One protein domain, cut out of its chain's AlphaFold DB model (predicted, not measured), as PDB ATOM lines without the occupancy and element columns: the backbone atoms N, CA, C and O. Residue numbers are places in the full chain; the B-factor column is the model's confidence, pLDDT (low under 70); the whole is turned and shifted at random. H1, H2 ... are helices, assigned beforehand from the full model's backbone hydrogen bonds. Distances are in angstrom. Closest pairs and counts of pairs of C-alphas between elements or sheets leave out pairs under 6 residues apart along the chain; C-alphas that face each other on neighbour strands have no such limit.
ATOM      1  N   SER A 136     -45.606 -50.085 -28.172       87.94
ATOM      2  CA  SER A 136     -46.051 -50.292 -29.560       87.94
ATOM      3  C   SER A 136     -47.320 -49.507 -29.926       87.94
ATOM      4  O   SER A 136     -47.526 -49.165 -31.087       87.94
ATOM      5  N   LYS A 137     -48.158 -49.168 -28.933       88.75
ATOM      6  CA  LYS A 137     -49.361 -48.330 -29.095       88.75
ATOM      7  C   LYS A 137     -49.034 -46.883 -29.483       88.75
ATOM      8  O   LYS A 137     -49.840 -46.244 -30.157       88.75
ATOM      9  N   LEU A 138     -47.869 -46.383 -29.065       90.62
ATOM     10  CA  LEU A 138     -47.401 -45.027 -29.339       90.62
ATOM     11  C   LEU A 138     -46.715 -44.911 -30.711       90.62
ATOM     12  O   LEU A 138     -46.509 -43.798 -31.196       90.62
ATOM     13  N   LEU A 139     -46.369 -46.023 -31.366       92.06
ATOM     14  CA  LEU A 139     -45.602 -45.983 -32.613       92.06
ATOM     15  C   LEU A 139     -46.355 -45.263 -33.753       92.06
ATOM     16  O   LEU A 139     -47.581 -45.371 -33.873       92.06
ATOM     17  N   PRO A 140     -45.644 -44.529 -34.636       91.38
ATOM     18  CA  PRO A 140     -46.273 -43.856 -35.768       91.38
ATOM     19  C   PRO A 140     -46.860 -44.857 -36.773       91.38
ATOM     20  O   PRO A 140     -46.135 -45.479 -37.543       91.38
ATOM     21  N   LYS A 141     -48.193 -44.939 -36.832       88.88
ATOM     22  CA  LYS A 141     -48.938 -45.818 -37.758       88.88
ATOM     23  C   LYS A 141     -48.794 -45.444 -39.247       88.88
ATOM     24  O   LYS A 141     -49.216 -46.201 -40.106       88.88
ATOM     25  N   ASN A 142     -48.246 -44.265 -39.566       90.81
ATOM     26  CA  ASN A 142     -48.192 -43.707 -40.922       90.81
ATOM     27  C   ASN A 142     -46.810 -43.102 -41.241       90.81
ATOM     28  O   ASN A 142     -46.199 -42.440 -40.402       90.81
ATOM     29  N   GLU A 143     -46.360 -43.187 -42.499       92.75
ATOM     30  CA  GLU A 143     -45.099 -42.548 -42.927       92.75
ATOM     31  C   GLU A 143     -45.120 -41.031 -42.695       92.75
ATOM     32  O   GLU A 143     -44.126 -40.455 -42.256       92.75
ATOM     33  N   ARG A 144     -46.264 -40.366 -42.919       93.62
ATOM     34  CA  ARG A 144     -46.389 -38.910 -42.735       93.62
ATOM     35  C   ARG A 144     -46.116 -38.480 -41.285       93.62
ATOM     36  O   ARG A 144     -45.550 -37.405 -41.095       93.62
ATOM     37  N   THR A 145     -46.489 -39.289 -40.287       94.75
ATOM     38  CA  THR A 145     -46.212 -39.015 -38.864       94.75
ATOM     39  C   THR A 145     -44.765 -39.353 -38.500       94.75
ATOM     40  O   THR A 145     -44.083 -38.508 -37.919       94.75
ATOM     41  N   ALA A 146     -44.241 -40.504 -38.940       95.12
ATOM     42  CA  ALA A 146     -42.827 -40.865 -38.764       95.12
ATOM     43  C   ALA A 146     -41.872 -39.808 -39.365       95.12
ATOM     44  O   ALA A 146     -40.906 -39.375 -38.734       95.12
ATOM     45  N   ARG A 147     -42.187 -39.304 -40.564       94.94
ATOM     46  CA  ARG A 147     -41.410 -38.261 -41.241       94.94
ATOM     47  C   ARG A 147     -41.446 -36.909 -40.530       94.94
ATOM     48  O   ARG A 147     -40.515 -36.122 -40.705       94.94
ATOM     49  N   GLU A 148     -42.476 -36.611 -39.739       95.88
ATOM     50  CA  GLU A 148     -42.492 -35.383 -38.937       95.88
ATOM     51  C   GLU A 148     -41.568 -35.497 -37.717       95.88
ATOM     52  O   GLU A 148     -40.832 -34.551 -37.428       95.88
ATOM     53  N   LEU A 149     -41.508 -36.674 -37.080       95.75
ATOM     54  CA  LEU A 149     -40.553 -36.976 -36.006       95.75
ATOM     55  C   LEU A 149     -39.092 -36.933 -36.480       95.75
ATOM     56  O   LEU A 149     -38.236 -36.425 -35.762       95.75
ATOM     57  N   LEU A 150     -38.794 -37.354 -37.717       95.88
ATOM     58  CA  LEU A 150     -37.454 -37.194 -38.318       95.88
ATOM     59  C   LEU A 150     -36.966 -35.733 -38.385       95.88
ATOM     60  O   LEU A 150     -35.780 -35.491 -38.607       95.88
ATOM     61  N   ARG A 151     -37.866 -34.752 -38.235       94.56
ATOM     62  CA  ARG A 151     -37.544 -33.316 -38.216       94.56
ATOM     63  C   ARG A 151     -37.335 -32.765 -36.800       94.56
ATOM     64  O   ARG A 151     -36.987 -31.592 -36.698       94.56
ATOM     65  N   ALA A 152     -37.604 -33.554 -35.761       94.31
ATOM     66  CA  ALA A 152     -37.254 -33.253 -34.375       94.31
ATOM     67  C   ALA A 152     -35.837 -33.768 -34.057       94.31
ATOM     68  O   ALA A 152     -35.370 -34.737 -34.678       94.31
ATOM     69  N   SER A 153     -35.165 -33.148 -33.084       92.81
ATOM     70  CA  SER A 153     -33.906 -33.682 -32.548       92.81
ATOM     71  C   SER A 153     -34.118 -35.046 -31.886       92.81
ATOM     72  O   SER A 153     -35.213 -35.379 -31.432       92.81
ATOM     73  N   GLU A 154     -33.063 -35.855 -31.851       91.38
ATOM     74  CA  GLU A 154     -33.120 -37.244 -31.380       91.38
ATOM     75  C   GLU A 154     -33.574 -37.350 -29.921       91.38
ATOM     76  O   GLU A 154     -34.369 -38.233 -29.597       91.38
ATOM     77  N   ASP A 155     -33.176 -36.382 -29.096       90.94
ATOM     78  CA  ASP A 155     -33.510 -36.290 -27.672       90.94
ATOM     79  C   ASP A 155     -34.989 -35.949 -27.413       90.94
ATOM     80  O   ASP A 155     -35.534 -36.271 -26.356       90.94
ATOM     81  N   ASN A 156     -35.658 -35.305 -28.377       94.31
ATOM     82  CA  ASN A 156     -37.043 -34.854 -28.240       94.31
ATOM     83  C   ASN A 156     -38.058 -35.718 -28.998       94.31
ATOM     84  O   ASN A 156     -39.251 -35.565 -28.753       94.31
ATOM     85  N   ARG A 157     -37.646 -36.637 -29.886       95.00
ATOM     86  CA  ARG A 157     -38.583 -37.476 -30.672       95.00
ATOM     87  C   ARG A 157     -39.587 -38.242 -29.808       95.00
ATOM     88  O   ARG A 157     -40.759 -38.283 -30.162       95.00
ATOM     89  N   VAL A 158     -39.131 -38.808 -28.690       95.50
ATOM     90  CA  VAL A 158     -39.978 -39.539 -27.732       95.50
ATOM     91  C   VAL A 158     -40.982 -38.586 -27.072       95.50
ATOM     92  O   VAL A 158     -42.182 -38.769 -27.240       95.50
ATOM     93  N   LYS A 159     -40.507 -37.477 -26.490       95.62
ATOM     94  CA  LYS A 159     -41.356 -36.447 -25.855       95.62
ATOM     95  C   LYS A 159     -42.392 -35.843 -26.807       95.62
ATOM     96  O   LYS A 159     -43.534 -35.620 -26.425       95.62
ATOM     97  N   VAL A 160     -42.002 -35.574 -28.060       96.25
ATOM     98  CA  VAL A 160     -42.913 -35.074 -29.105       96.25
ATOM     99  C   VAL A 160     -44.029 -36.081 -29.377       96.25
ATOM    100  O   VAL A 160     -45.170 -35.677 -29.587       96.25
ATOM    101  N   LEU A 161     -43.704 -37.375 -29.387       95.69
ATOM    102  CA  LEU A 161     -44.653 -38.450 -29.641       95.69
ATOM    103  C   LEU A 161     -45.610 -38.645 -28.457       95.69
ATOM    104  O   LEU A 161     -46.819 -38.639 -28.668       95.69
ATOM    105  N   GLU A 162     -45.086 -38.739 -27.234       94.62
ATOM    106  CA  GLU A 162     -45.854 -38.883 -25.986       94.62
ATOM    107  C   GLU A 162     -46.872 -37.748 -25.815       94.62
ATOM    108  O   GLU A 162     -48.078 -37.994 -25.812       94.62
ATOM    109  N   ILE A 163     -46.408 -36.492 -25.815       95.38
ATOM    110  CA  ILE A 163     -47.265 -35.306 -25.650       95.38
ATOM    111  C   ILE A 163     -48.305 -35.208 -26.778       95.38
ATOM    112  O   ILE A 163     -49.430 -34.756 -26.562       95.38
ATOM    113  N   ALA A 164     -47.967 -35.623 -28.004       95.50
ATOM    114  CA  ALA A 164     -48.938 -35.638 -29.094       95.50
ATOM    115  C   ALA A 164     -50.013 -36.723 -28.903       95.50
ATOM    116  O   ALA A 164     -51.178 -36.457 -29.196       95.50
ATOM    117  N   HIS A 165     -49.663 -37.912 -28.399       95.00
ATOM    118  CA  HIS A 165     -50.629 -38.963 -28.051       95.00
ATOM    119  C   HIS A 165     -51.562 -38.542 -26.917       95.00
ATOM    120  O   HIS A 165     -52.774 -38.709 -27.057       95.00
ATOM    121  N   GLU A 166     -51.029 -37.933 -25.855       94.38
ATOM    122  CA  GLU A 166     -51.813 -37.358 -24.751       94.38
ATOM    123  C   GLU A 166     -52.840 -36.334 -25.257       94.38
ATOM    124  O   GLU A 166     -54.022 -36.412 -24.931       94.38
ATOM    125  N   ARG A 167     -52.418 -35.405 -26.127       94.31
ATOM    126  CA  ARG A 167     -53.285 -34.347 -26.682       94.31
ATOM    127  C   ARG A 167     -54.331 -34.838 -27.689       94.31
ATOM    128  O   ARG A 167     -55.219 -34.067 -28.047       94.31
ATOM    129  N   THR A 168     -54.218 -36.070 -28.191       92.00
ATOM    130  CA  THR A 168     -55.047 -36.595 -29.299       92.00
ATOM    131  C   THR A 168     -55.718 -37.934 -28.983       92.00
ATOM    132  O   THR A 168     -56.199 -38.608 -29.895       92.00
ATOM    133  N   ASN A 169     -55.770 -38.332 -27.706       89.19
ATOM    134  CA  ASN A 169     -56.342 -39.608 -27.260       89.19
ATOM    135  C   ASN A 169     -55.776 -40.823 -28.030       89.19
ATOM    136  O   ASN A 169     -56.513 -41.712 -28.462       89.19
ATOM    137  N   GLY A 170     -54.454 -40.856 -28.231       87.31
ATOM    138  CA  GLY A 170     -53.753 -42.009 -28.808       87.31
ATOM    139  C   GLY A 170     -53.667 -42.069 -30.343       87.31
ATOM    140  O   GLY A 170     -53.272 -43.104 -30.888       87.31
ATOM    141  N   ASN A 171     -54.062 -41.015 -31.072       89.69
ATOM    142  CA  ASN A 171     -54.004 -40.983 -32.544       89.69
ATOM    143  C   ASN A 171     -53.480 -39.637 -33.104       89.69
ATOM    144  O   ASN A 171     -54.213 -38.928 -33.797       89.69
ATOM    145  N   PRO A 172     -52.203 -39.281 -32.858       93.44
ATOM    146  CA  PRO A 172     -51.646 -38.001 -33.278       93.44
ATOM    147  C   PRO A 172     -51.476 -37.906 -34.792       93.44
ATOM    148  O   PRO A 172     -50.911 -38.796 -35.437       93.44
ATOM    149  N   THR A 173     -51.897 -36.779 -35.371       95.19
ATOM    150  CA  THR A 173     -51.614 -36.483 -36.777       95.19
ATOM    151  C   THR A 173     -50.209 -35.902 -36.949       95.19
ATOM    152  O   THR A 173     -49.550 -35.457 -36.005       95.19
ATOM    153  N   ALA A 174     -49.739 -35.842 -38.197       95.25
ATOM    154  CA  ALA A 174     -48.470 -35.191 -38.517       95.25
ATOM    155  C   ALA A 174     -48.485 -33.676 -38.241       95.25
ATOM    156  O   ALA A 174     -47.424 -33.069 -38.146       95.25
ATOM    157  N   GLU A 175     -49.659 -33.056 -38.119       95.81
ATOM    158  CA  GLU A 175     -49.782 -31.636 -37.787       95.81
ATOM    159  C   GLU A 175     -49.727 -31.415 -36.274       95.81
ATOM    160  O   GLU A 175     -49.144 -30.431 -35.825       95.81
ATOM    161  N   ASP A 176     -50.211 -32.363 -35.474       95.88
ATOM    162  CA  ASP A 176     -50.112 -32.297 -34.011       95.88
ATOM    163  C   ASP A 176     -48.674 -32.538 -33.544       95.88
ATOM    164  O   ASP A 176     -48.136 -31.744 -32.773       95.88
ATOM    165  N   LEU A 177     -47.989 -33.527 -34.133       96.00
ATOM    166  CA  LEU A 177     -46.541 -33.707 -33.973       96.00
ATOM    167  C   LEU A 177     -45.756 -32.455 -34.403       96.00
ATOM    168  O   LEU A 177     -44.758 -32.095 -33.777       96.00
ATOM    169  N   ALA A 178     -46.206 -31.759 -35.457       95.62
ATOM    170  CA  ALA A 178     -45.559 -30.534 -35.914       95.62
ATOM    171  C   ALA A 178     -45.685 -29.390 -34.896       95.62
ATOM    172  O   ALA A 178     -44.677 -28.708 -34.683       95.62
ATOM    173  N   LYS A 179     -46.875 -29.213 -34.289       96.06
ATOM    174  CA  LYS A 179     -47.173 -28.228 -33.227       96.06
ATOM    175  C   LYS A 179     -46.335 -28.503 -31.978       96.06
ATOM    176  O   LYS A 179     -45.543 -27.647 -31.586       96.06
ATOM    177  N   VAL A 180     -46.411 -29.725 -31.441       96.12
ATOM    178  CA  VAL A 180     -45.663 -30.150 -30.245       96.12
ATOM    179  C   VAL A 180     -44.156 -29.982 -30.455       96.12
ATOM    180  O   VAL A 180     -43.474 -29.403 -29.611       96.12
ATOM    181  N   ARG A 181     -43.616 -30.383 -31.617       95.88
ATOM    182  CA  ARG A 181     -42.206 -30.111 -31.930       95.88
ATOM    183  C   ARG A 181     -41.911 -28.610 -31.974       95.88
ATOM    184  O   ARG A 181     -40.864 -28.215 -31.493       95.88
ATOM    185  N   THR A 182     -42.763 -27.753 -32.544       94.62
ATOM    186  CA  THR A 182     -42.482 -26.299 -32.539       94.62
ATOM    187  C   THR A 182     -42.549 -25.652 -31.156       94.62
ATOM    188  O   THR A 182     -41.898 -24.630 -30.966       94.62
ATOM    189  N   GLU A 183     -43.282 -26.239 -30.209       93.50
ATOM    190  CA  GLU A 183     -43.300 -25.810 -28.804       93.50
ATOM    191  C   GLU A 183     -42.018 -26.233 -28.063       93.50
ATOM    192  O   GLU A 183     -41.427 -25.421 -27.358       93.50
ATOM    193  N   LEU A 184     -41.554 -27.474 -28.259       92.00
ATOM    194  CA  LEU A 184     -40.322 -27.996 -27.642       92.00
ATOM    195  C   LEU A 184     -39.034 -27.494 -28.320       92.00
ATOM    196  O   LEU A 184     -37.999 -27.330 -27.678       92.00
ATOM    197  N   GLU A 185     -39.091 -27.259 -29.629       91.50
ATOM    198  CA  GLU A 185     -37.984 -26.828 -30.487       91.50
ATOM    199  C   GLU A 185     -38.392 -25.591 -31.303       91.50
ATOM    200  O   GLU A 185     -38.488 -25.644 -32.542       91.50
ATOM    201  N   PRO A 186     -38.637 -24.441 -30.644       83.38
ATOM    202  CA  PRO A 186     -38.884 -23.196 -31.346       83.38
ATOM    203  C   PRO A 186     -37.658 -22.874 -32.203       83.38
ATOM    204  O   PRO A 186     -36.535 -22.709 -31.715       83.38
ATOM    205  N   LYS A 187     -37.862 -22.790 -33.521       75.56
ATOM    206  CA  LYS A 187     -36.796 -22.386 -34.441       75.56
ATOM    207  C   LYS A 187     -36.307 -21.009 -34.017       75.56
ATOM    208  O   LYS A 187     -37.097 -20.067 -34.022       75.56
ATOM    209  N   LYS A 188     -35.005 -20.896 -33.718       68.19
ATOM    210  CA  LYS A 188     -34.356 -19.600 -33.474       68.19
ATOM    211  C   LYS A 188     -34.815 -18.615 -34.557       68.19
ATOM    212  O   LYS A 188     -34.781 -18.993 -35.738       68.19
ATOM    213  N   PRO A 189     -35.278 -17.405 -34.185       62.41
ATOM    214  CA  PRO A 189     -35.775 -16.444 -35.156       62.41
ATOM    215  C   PRO A 189     -34.714 -16.222 -36.231       62.41
ATOM    216  O   PRO A 189     -33.513 -16.212 -35.948       62.41
ATOM    217  N   LYS A 190     -35.156 -16.090 -37.487       61.41
ATOM    218  CA  LYS A 190     -34.251 -15.722 -38.578       61.41
ATOM    219  C   LYS A 190     -33.640 -14.378 -38.207       61.41
ATOM    220  O   LYS A 190     -34.367 -13.396 -38.124       61.41
ATOM    221  N   ASP A 191     -32.333 -14.380 -37.981       58.72
ATOM    222  CA  ASP A 191     -31.546 -13.187 -37.690       58.72
ATOM    223  C   ASP A 191     -31.891 -12.078 -38.705       58.72
ATOM    224  O   ASP A 191     -31.625 -12.264 -39.900       58.72
TER     225      ASP A 191
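What this domain is: This is residues 136 to 191 of the 249 residues of an uncharacterized protein of Roseimicrobium gellanilyticum (UniProt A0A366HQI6). A small knot of three helices: H2 crosses H3 steeply, H1 runs in the same direction as H3 on another side of it, and the tail of residues 186 to 191 sticks out and makes the length. The printed part has 56 residues with three named helices, H1, H2, H3 in chain order, and no named strand; the class is all helix. It is compact, with a radius of gyration of the C-alphas of 11.0 A and spans of 40 by 20 by 19 A.

Where its parts are: H2, residues 157 to 167, is 15.6 A long and begins with C-alpha 157 at (-38.583, -37.476, -30.672). H3, residues 174 to 184, is 15.4 A long and ends with C-alpha 184 at (-40.322, -27.996, -27.642). H1 is residues 143 to 149, 10.0 A.

How they stand to each other: H2 and H3 touch, closest at the C-alphas of Val 160 and Val 180, 5.8 A, at a steep tilt of 67 degrees, only just short of perpendicular, opposite ways. H1 and H3 touch, closest at C-alphas 145 and 174, 4.5 A, at a shallow tilt of 3 degrees, the same way. H1 and H2 only just touch, with 3 pairs of C-alphas within 8 A, closest at 149 and 157, 5.7 A. In H1, H2 and H3 every O i to N i+4 pair is within hydrogen-bond range.

The domain as a whole: C-alphas 136 and 191, the farthest apart, are 40.7 A apart. The printed part has no cut, and both links are short. Residues 188 to 191 have pLDDT under 70.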